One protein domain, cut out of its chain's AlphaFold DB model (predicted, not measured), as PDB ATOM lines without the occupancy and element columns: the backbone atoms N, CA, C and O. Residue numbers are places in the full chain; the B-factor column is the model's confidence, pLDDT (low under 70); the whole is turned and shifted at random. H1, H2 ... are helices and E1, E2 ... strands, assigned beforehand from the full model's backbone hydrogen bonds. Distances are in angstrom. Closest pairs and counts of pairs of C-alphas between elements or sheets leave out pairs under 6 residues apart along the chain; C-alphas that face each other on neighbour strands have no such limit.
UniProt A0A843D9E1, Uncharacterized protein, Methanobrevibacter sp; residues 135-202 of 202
ATOM      1  N   ILE A 135     -25.931  17.691  42.848       61.44
ATOM      2  CA  ILE A 135     -27.322  18.137  42.897       61.44
ATOM      3  C   ILE A 135     -27.944  17.707  44.221       61.44
ATOM      4  O   ILE A 135     -28.784  18.424  44.751       61.44
ATOM      5  N   ILE A 136     -27.469  16.612  44.821       59.97
ATOM      6  CA  ILE A 136     -27.872  16.199  46.167       59.97
ATOM      7  C   ILE A 136     -27.588  17.311  47.189       59.97
ATOM      8  O   ILE A 136     -28.452  17.608  48.005       59.97
ATOM      9  N   ASP A 137     -26.448  18.002  47.097       58.12
ATOM     10  CA  ASP A 137     -26.109  19.093  48.022       58.12
ATOM     11  C   ASP A 137     -26.985  20.342  47.800       58.12
ATOM     12  O   ASP A 137     -27.264  21.078  48.748       58.12
ATOM     13  N   ILE A 138     -27.467  20.561  46.570       59.03
ATOM     14  CA  ILE A 138     -28.438  21.620  46.236       59.03
ATOM     15  C   ILE A 138     -29.844  21.246  46.731       59.03
ATOM     16  O   ILE A 138     -30.585  22.102  47.212       59.03
ATOM     17  N   LEU A 139     -30.210  19.967  46.626       55.28
ATOM     18  CA  LEU A 139     -31.522  19.433  47.001       55.28
ATOM     19  C   LEU A 139     -31.667  19.184  48.511       55.28
ATOM     20  O   LEU A 139     -32.772  18.946  48.998       55.28
ATOM     21  N   GLY A 140     -30.576  19.288  49.268       48.50
ATOM     22  CA  GLY A 140     -30.578  19.345  50.722       48.50
ATOM     23  C   GLY A 140     -29.538  18.414  51.348       48.50
ATOM     24  O   GLY A 140     -29.268  17.336  50.825       48.50
ATOM     25  N   PRO A 141     -28.959  18.800  52.498       51.47
ATOM     26  CA  PRO A 141     -27.944  17.988  53.154       51.47
ATOM     27  C   PRO A 141     -28.508  16.620  53.552       51.47
ATOM     28  O   PRO A 141     -29.653  16.519  54.004       51.47
ATOM     29  N   LYS A 142     -27.664  15.588  53.422       52.50
ATOM     30  CA  LYS A 142     -27.945  14.211  53.850       52.50
ATOM     31  C   LYS A 142     -28.579  14.199  55.235       52.50
ATOM     32  O   LYS A 142     -28.002  14.735  56.183       52.50
ATOM     33  N   SER A 143     -29.738  13.556  55.368       48.12
ATOM     34  CA  SER A 143     -30.289  13.300  56.694       48.12
ATOM     35  C   SER A 143     -29.397  12.266  57.389       48.12
ATOM     36  O   SER A 143     -29.349  11.091  57.024       48.12
ATOM     37  N   GLU A 144     -28.600  12.714  58.359       48.22
ATOM     38  CA  GLU A 144     -27.867  11.798  59.222       48.22
ATOM     39  C   GLU A 144     -28.890  10.983  60.017       48.22
ATOM     40  O   GLU A 144     -29.730  11.534  60.725       48.22
ATOM     41  N   SER A 145     -28.771   9.660  59.943       50.09
ATOM     42  CA  SER A 145     -29.449   8.684  60.804       50.09
ATOM     43  C   SER A 145     -30.914   8.349  60.487       50.09
ATOM     44  O   SER A 145     -31.831   8.582  61.263       50.09
ATOM     45  N   SER A 146     -31.125   7.573  59.430       46.94
ATOM     46  CA  SER A 146     -32.011   6.406  59.530       46.94
ATOM     47  C   SER A 146     -31.610   5.385  58.469       46.94
ATOM     48  O   SER A 146     -30.934   5.731  57.509       46.94
ATOM     49  N   LYS A 147     -31.938   4.101  58.657       51.22
ATOM     50  CA  LYS A 147     -31.858   3.132  57.556       51.22
ATOM     51  C   LYS A 147     -32.922   3.534  56.540       51.22
ATOM     52  O   LYS A 147     -34.070   3.114  56.667       51.22
ATOM     53  N   THR A 148     -32.553   4.409  55.623       56.50
ATOM     54  CA  THR A 148     -33.407   4.875  54.543       56.50
ATOM     55  C   THR A 148     -33.483   3.780  53.488       56.50
ATOM     56  O   THR A 148     -32.526   3.046  53.261       56.50
ATOM     57  N   GLU A 149     -34.660   3.608  52.889       67.00
ATOM     58  CA  GLU A 149     -34.879   2.628  51.815       67.00
ATOM     59  C   GLU A 149     -34.023   2.934  50.572       67.00
ATOM     60  O   GLU A 149     -33.722   2.039  49.784       67.00
ATOM     61  N   TYR A 150     -33.607   4.194  50.434       65.81
ATOM     62  CA  TYR A 150     -32.846   4.718  49.313       65.81
ATOM     63  C   TYR A 150     -31.432   5.102  49.751       65.81
ATOM     64  O   TYR A 150     -31.251   5.809  50.747       65.81
ATOM     65  N   ASP A 151     -30.448   4.640  48.979       73.06
ATOM     66  CA  ASP A 151     -29.062   5.098  49.059       73.06
ATOM     67  C   ASP A 151     -28.908   6.396  48.260       73.06
ATOM     68  O   ASP A 151     -29.467   6.527  47.167       73.06
ATOM     69  N   ASP A 152     -28.127   7.342  48.782       77.44
ATOM     70  CA  ASP A 152     -27.861   8.609  48.100       77.44
ATOM     71  C   ASP A 152     -26.867   8.407  46.956       77.44
ATOM     72  O   ASP A 152     -25.676   8.174  47.190       77.44
ATOM     73  N   TYR A 153     -27.344   8.522  45.718       78.44
ATOM     74  CA  TYR A 153     -26.502   8.485  44.526       78.44
ATOM     75  C   TYR A 153     -27.032   9.416  43.440       78.44
ATOM     76  O   TYR A 153     -28.225   9.696  43.361       78.44
ATOM     77  N   GLN A 154     -26.131   9.856  42.569       81.50
ATOM     78  CA  GLN A 154     -26.442  10.681  41.412       81.50
ATOM     79  C   GLN A 154     -25.763  10.079  40.180       81.50
ATOM     80  O   GLN A 154     -24.592   9.700  40.232       81.50
ATOM     81  N   ILE A 155     -26.513   9.951  39.088       77.94
ATOM     82  CA  ILE A 155     -26.010   9.493  37.791       77.94
ATOM     83  C   ILE A 155     -26.348  10.548  36.751       77.94
ATOM     84  O   ILE A 155     -27.514  10.701  36.394       77.94
ATOM     85  N   ASP A 156     -25.322  11.198  36.220       83.31
ATOM     86  CA  ASP A 156     -25.477  12.258  35.231       83.31
ATOM     87  C   ASP A 156     -25.374  11.689  33.816       83.31
ATOM     88  O   ASP A 156     -24.496  10.883  33.498       83.31
ATOM     89  N   LYS A 157     -26.299  12.102  32.954       79.44
ATOM     90  CA  LYS A 157     -26.357  11.745  31.539       79.44
ATOM     91  C   LYS A 157     -26.486  13.014  30.715       79.44
ATOM     92  O   LYS A 157     -27.358  13.841  30.959       79.44
ATOM     93  N   GLU A 158     -25.647  13.152  29.700       79.19
ATOM     94  CA  GLU A 158     -25.810  14.219  28.719       79.19
ATOM     95  C   GLU A 158     -27.009  13.904  27.817       79.19
ATOM     96  O   GLU A 158     -27.146  12.786  27.315       79.19
ATOM     97  N   THR A 159     -27.896  14.880  27.625       77.69
ATOM     98  CA  THR A 159     -29.100  14.683  26.802       77.69
ATOM     99  C   THR A 159     -28.890  15.058  25.335       77.69
ATOM    100  O   THR A 159     -29.712  14.719  24.486       77.69
ATOM    101  N   GLY A 160     -27.803  15.774  25.025       78.88
ATOM    102  CA  GLY A 160     -27.571  16.385  23.714       78.88
ATOM    103  C   GLY A 160     -28.521  17.548  23.398       78.88
ATOM    104  O   GLY A 160     -28.537  18.026  22.263       78.88
ATOM    105  N   MET A 161     -29.321  17.986  24.374       77.94
ATOM    106  CA  MET A 161     -30.189  19.156  24.276       77.94
ATOM    107  C   MET A 161     -29.469  20.392  24.817       77.94
ATOM    108  O   MET A 161     -28.564  20.276  25.640       77.94
ATOM    109  N   PHE A 162     -29.887  21.568  24.356       80.69
ATOM    110  CA  PHE A 162     -29.359  22.855  24.801       80.69
ATOM    111  C   PHE A 162     -30.515  23.773  25.200       80.69
ATOM    112  O   PHE A 162     -31.593  23.684  24.605       80.69
ATOM    113  N   ASP A 163     -30.297  24.628  26.195       77.69
ATOM    114  CA  ASP A 163     -31.253  25.673  26.567       77.69
ATOM    115  C   ASP A 163     -31.249  26.840  25.556       77.69
ATOM    116  O   ASP A 163     -30.507  26.841  24.566       77.69
ATOM    117  N   SER A 164     -32.122  27.828  25.768       77.00
ATOM    118  CA  SER A 164     -32.253  29.017  24.908       77.00
ATOM    119  C   SER A 164     -30.969  29.843  24.809       77.00
ATOM    120  O   SER A 164     -30.747  30.542  23.819       77.00
ATOM    121  N   GLU A 165     -30.123  29.747  25.825       79.19
ATOM    122  CA  GLU A 165     -28.839  30.417  25.959       79.19
ATOM    123  C   GLU A 165     -27.702  29.611  25.307       79.19
ATOM    124  O   GLU A 165     -26.610  30.144  25.094       79.19
ATOM    125  N   GLY A 166     -27.966  28.360  24.917       77.50
ATOM    126  CA  GLY A 166     -27.014  27.464  24.272       77.50
ATOM    127  C   GLY A 166     -26.174  26.635  25.244       77.50
ATOM    128  O   GLY A 166     -25.154  26.087  24.824       77.50
ATOM    129  N   ASN A 167     -26.574  26.520  26.512       81.25
ATOM    130  CA  ASN A 167     -25.907  25.666  27.492       81.25
ATOM    131  C   ASN A 167     -26.417  24.223  27.379       81.25
ATOM    132  O   ASN A 167     -27.620  24.017  27.189       81.25
ATOM    133  N   PRO A 168     -25.539  23.213  27.505       79.06
ATOM    134  CA  PRO A 168     -25.944  21.815  27.455       79.06
ATOM    135  C   PRO A 168     -26.861  21.467  28.632       79.06
ATOM    136  O   PRO A 168     -26.625  21.868  29.773       79.06
ATOM    137  N   ILE A 169     -27.903  20.695  28.336       79.62
ATOM    138  CA  ILE A 169     -28.841  20.168  29.319       79.62
ATOM    139  C   ILE A 169     -28.426  18.740  29.676       79.62
ATOM    140  O   ILE A 169     -28.278  17.859  28.821       79.62
ATOM    141  N   PHE A 170     -28.298  18.499  30.968       81.81
ATOM    142  CA  PHE A 170     -27.993  17.214  31.567       81.81
ATOM    143  C   PHE A 170     -29.242  16.642  32.239       81.81
ATOM    144  O   PHE A 170     -30.105  17.369  32.728       81.81
ATOM    145  N   LEU A 171     -29.332  15.319  32.243       82.62
ATOM    146  CA  LEU A 171     -30.316  14.539  32.975       82.62
ATOM    147  C   LEU A 171     -29.590  13.795  34.091       82.62
ATOM    148  O   LEU A 171     -28.785  12.906  33.820       82.62
ATOM    149  N   SER A 172     -29.914  14.112  35.333       82.31
ATOM    150  CA  SER A 172     -29.419  13.403  36.505       82.31
ATOM    151  C   SER A 172     -30.490  12.495  37.078       82.31
ATOM    152  O   SER A 172     -31.591  12.938  37.394       82.31
ATOM    153  N   ILE A 173     -30.151  11.219  37.251       82.62
ATOM    154  CA  ILE A 173     -30.924  10.297  38.079       82.62
ATOM    155  C   ILE A 173     -30.402  10.429  39.502       82.62
ATOM    156  O   ILE A 173     -29.283  10.005  39.786       82.62
ATOM    157  N   VAL A 174     -31.200  11.026  40.376       82.75
ATOM    158  CA  VAL A 174     -30.845  11.281  41.770       82.75
ATOM    159  C   VAL A 174     -31.675  10.371  42.660       82.75
ATOM    160  O   VAL A 174     -32.892  10.489  42.711       82.75
ATOM    161  N   SER A 175     -31.030   9.464  43.378       78.81
ATOM    162  CA  SER A 175     -31.649   8.752  44.491       78.81
ATOM    163  C   SER A 175     -31.322   9.496  45.768       78.81
ATOM    164  O   SER A 175     -30.156   9.791  46.025       78.81
ATOM    165  N   THR A 176     -32.349   9.805  46.552       75.25
ATOM    166  CA  THR A 176     -32.188  10.420  47.862       75.25
ATOM    167  C   THR A 176     -32.915   9.602  48.922       75.25
ATOM    168  O   THR A 176     -34.116   9.358  48.851       75.25
ATOM    169  N   SER A 177     -32.161   9.140  49.908       70.69
ATOM    170  CA  SER A 177     -32.206   9.690  51.256       70.69
ATOM    171  C   SER A 177     -33.554  10.102  51.848       70.69
ATOM    172  O   SER A 177     -34.125   9.486  52.752       70.69
ATOM    173  N   GLY A 178     -34.004  11.250  51.345       63.44
ATOM    174  CA  GLY A 178     -34.809  12.207  52.081       63.44
ATOM    175  C   GLY A 178     -33.957  13.354  52.643       63.44
ATOM    176  O   GLY A 178     -32.744  13.244  52.826       63.44
ATOM    177  N   GLY A 179     -34.616  14.479  52.914       68.81
ATOM    178  CA  GLY A 179     -34.000  15.708  53.415       68.81
ATOM    179  C   GLY A 179     -34.995  16.857  53.307       68.81
ATOM    180  O   GLY A 179     -35.936  16.933  54.096       68.81
ATOM    181  N   GLN A 180     -34.820  17.720  52.302       59.22
ATOM    182  CA  GLN A 180     -35.860  18.684  51.905       59.22
ATOM    183  C   GLN A 180     -36.874  18.095  50.916       59.22
ATOM    184  O   GLN A 180     -37.997  18.588  50.831       59.22
ATOM    185  N   MET A 181     -36.499  17.038  50.193       66.44
ATOM    186  CA  MET A 181     -37.402  16.260  49.349       66.44
ATOM    187  C   MET A 181     -37.784  14.945  50.027       66.44
ATOM    188  O   MET A 181     -37.113  14.484  50.957       66.44
ATOM    189  N   GLU A 182     -38.877  14.342  49.560       71.81
ATOM    190  CA  GLU A 182     -39.237  12.992  49.978       71.81
ATOM    191  C   GLU A 182     -38.149  11.987  49.572       71.81
ATOM    192  O   GLU A 182     -37.499  12.158  48.542       71.81
ATOM    193  N   PRO A 183     -37.958  10.907  50.341       78.69
ATOM    194  CA  PRO A 183     -37.132   9.802  49.887       78.69
ATOM    195  C   PRO A 183     -37.672   9.219  48.575       78.69
ATOM    196  O   PRO A 183     -38.891   9.048  48.419       78.69
ATOM    197  N   GLY A 184     -36.772   8.906  47.647       80.38
ATOM    198  CA  GLY A 184     -37.127   8.351  46.344       80.38
ATOM    199  C   GLY A 184     -36.062   8.549  45.275       80.38
ATOM    200  O   GLY A 184     -34.982   9.085  45.529       80.38
ATOM    201  N   ILE A 185     -36.385   8.113  44.060       78.50
ATOM    202  CA  ILE A 185     -35.551   8.313  42.872       78.50
ATOM    203  C   ILE A 185     -36.194   9.391  42.006       78.50
ATOM    204  O   ILE A 185     -37.387   9.341  41.712       78.50
ATOM    205  N   TYR A 186     -35.381  10.345  41.575       80.75
ATOM    206  CA  TYR A 186     -35.771  11.530  40.836       80.75
ATOM    207  C   TYR A 186     -35.033  11.605  39.504       80.75
ATOM    208  O   TYR A 186     -33.837  11.333  39.425       80.75
ATOM    209  N   GLU A 187     -35.746  12.023  38.467       82.31
ATOM    210  CA  GLU A 187     -35.179  12.474  37.199       82.31
ATOM    211  C   GLU A 187     -35.104  13.994  37.209       82.31
ATOM    212  O   GLU A 187     -36.132  14.663  37.320       82.31
ATOM    213  N   VAL A 188     -33.892  14.538  37.113       83.19
ATOM    214  CA  VAL A 188     -33.630  15.973  37.210       83.19
ATOM    215  C   VAL A 188     -32.985  16.469  35.926       83.19
ATOM    216  O   VAL A 188     -31.897  16.027  35.574       83.19
ATOM    217  N   TYR A 189     -33.628  17.414  35.245       82.62
ATOM    218  CA  TYR A 189     -33.043  18.101  34.095       82.62
ATOM    219  C   TYR A 189     -32.420  19.415  34.552       82.62
ATOM    220  O   TYR A 189     -33.094  20.222  35.195       82.62
ATOM    221  N   TRP A 190     -31.159  19.655  34.204       80.56
ATOM    222  CA  TRP A 190     -30.430  20.853  34.614       80.56
ATOM    223  C   TRP A 190     -29.427  21.312  33.550       80.56
ATOM    224  O   TRP A 190     -28.930  20.510  32.766       80.56
ATOM    225  N   SER A 191     -29.135  22.609  33.514       78.94
ATOM    226  CA  SER A 191     -27.977  23.206  32.836       78.94
ATOM    227  C   SER A 191     -27.094  23.900  33.874       78.94
ATOM    228  O   SER A 191     -27.461  23.979  35.046       78.94
ATOM    229  N   GLU A 192     -25.928  24.412  33.465       70.44
ATOM    230  CA  GLU A 192     -24.923  25.016  34.360       70.44
ATOM    231  C   GLU A 192     -25.479  26.025  35.381       70.44
ATOM    232  O   GLU A 192     -24.885  26.211  36.443       70.44
ATOM    233  N   LEU A 193     -26.602  26.680  35.070       64.12
ATOM    234  CA  LEU A 193     -27.180  27.746  35.887       64.12
ATOM    235  C   LEU A 193     -28.603  27.461  36.384       64.12
ATOM    236  O   LEU A 193     -29.096  28.211  37.226       64.12
ATOM    237  N   HIS A 194     -29.277  26.418  35.887       69.25
ATOM    238  CA  HIS A 194     -30.702  26.211  36.149       69.25
ATOM    239  C   HIS A 194     -31.077  24.735  36.270       69.25
ATOM    240  O   HIS A 194     -30.677  23.910  35.458       69.25
ATOM    241  N   VAL A 195     -31.928  24.416  37.248       73.56
ATOM    242  CA  VAL A 195     -32.673  23.152  37.293       73.56
ATOM    243  C   VAL A 195     -34.034  23.402  36.657       73.56
ATOM    244  O   VAL A 195     -34.806  24.223  37.146       73.56
ATOM    245  N   PHE A 196     -34.324  22.710  35.560       70.62
ATOM    246  CA  PHE A 196     -35.552  22.898  34.788       70.62
ATOM    247  C   PHE A 196     -36.711  22.079  35.339       70.62
ATOM    248  O   PHE A 196     -37.856  22.523  35.325       70.62
ATOM    249  N   ASN A 197     -36.426  20.859  35.791       74.75
ATOM    250  CA  ASN A 197     -37.447  19.929  36.248       74.75
ATOM    251  C   ASN A 197     -36.831  18.896  37.193       74.75
ATOM    252  O   ASN A 197     -35.690  18.488  36.991       74.75
ATOM    253  N   HIS A 198     -37.602  18.456  38.183       74.06
ATOM    254  CA  HIS A 198     -37.335  17.256  38.963       74.06
ATOM    255  C   HIS A 198     -38.635  16.445  39.071       74.06
ATOM    256  O   HIS A 198     -39.651  16.934  39.558       74.06
ATOM    257  N   THR A 199     -38.630  15.203  38.595       77.62
ATOM    258  CA  THR A 199     -39.799  14.311  38.638       77.62
ATOM    259  C   THR A 199     -39.465  13.075  39.455       77.62
ATOM    260  O   THR A 199     -38.471  12.406  39.182       77.62
ATOM    261  N   LYS A 200     -40.292  12.752  40.457       81.25
ATOM    262  CA  LYS A 200     -40.153  11.510  41.224       81.25
ATOM    263  C   LYS A 200     -40.575  10.332  40.348       81.25
ATOM    264  O   LYS A 200     -41.719  10.275  39.904       81.25
ATOM    265  N   ILE A 201     -39.661   9.399  40.112       81.88
ATOM    266  CA  ILE A 201     -39.903   8.181  39.330       81.88
ATOM    267  C   ILE A 201     -40.071   6.937  40.207       81.88
ATOM    268  O   ILE A 201     -40.598   5.928  39.734       81.88
ATOM    269  N   LYS A 202     -39.642   6.992  41.475       71.31
ATOM    270  CA  LYS A 202     -39.815   5.905  42.441       71.31
ATOM    271  C   LYS A 202     -39.890   6.418  43.872       71.31
ATOM    272  O   LYS A 202     -39.112   7.341  44.197       71.31
TER     273      LYS A 202
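AT A GLANCE: This is residues 135 to 202 of the 202 residues of an uncharacterized protein of Methanobrevibacter sp (UniProt A0A843D9E1). A twisted sheet of four antiparallel strands runs along the length of the domain, and the short helix H1 only grazes it. The strands form a meander, each the antiparallel neighbour of the one before, and the unnamed residues 140 to 152 lead from H1 round to E1. The printed part has 68 residues with one named helix and four named strands, in the chain order H1, E1, E2, E3, E4; the sheet's order is E1, E2, E3, E4 and the class is mostly strand. The outline is a rod spanning 41 by 18 by 15 A, only just compact and close to loose, with a radius of gyration of the C-alphas of 12.7 A.

HOW THE PARTS SIT: Inner strands E2, residues 168 to 176, and E3, residues 184 to 191, form an antiparallel hairpin, with N 172 and O 188 2.8 A apart, within hydrogen-bond range. Edge strand E1, residues 153 to 162, forms a hairpin with E2, with N 155 and O 173 at 2.9 A; E1 bends by 63 degrees at residue 159. Edge strand E4, residues 194 to 200, forms a hairpin with E3, with N 189 and O 197 at 2.9 A. E1 and E4 are apart. H1, residues 135 to 139, only grazes the sheet; its closest C-alphas to E2 are those of Ile 136 and Val 174, 7.2 A apart. In H1 every O i to N i+4 pair is within hydrogen-bond range.

IN THESE COORDINATES: H1 begins at C-alpha 135, (-27.322, 18.137, 42.897), and is 6.0 A long from first to last C-alpha. E1 measures 24.6 A from C-alpha 153, (-26.502, 8.485, 44.526), E2 24.2 A, E3 22.1 A and E4 18.2 A, ending at C-alpha 200, (-40.153, 11.510, 41.224).

THE WHOLE: The two C-alphas farthest apart, those of Lys 147 and Glu 165, are 41.9 A apart. The printed part has no cut. The link from H1 to E1 is long, with 13 residues. The mean pLDDT of the printed part is 71.7, and residues 135 to 150, 178 to 181 and 193 to 194 are under 70.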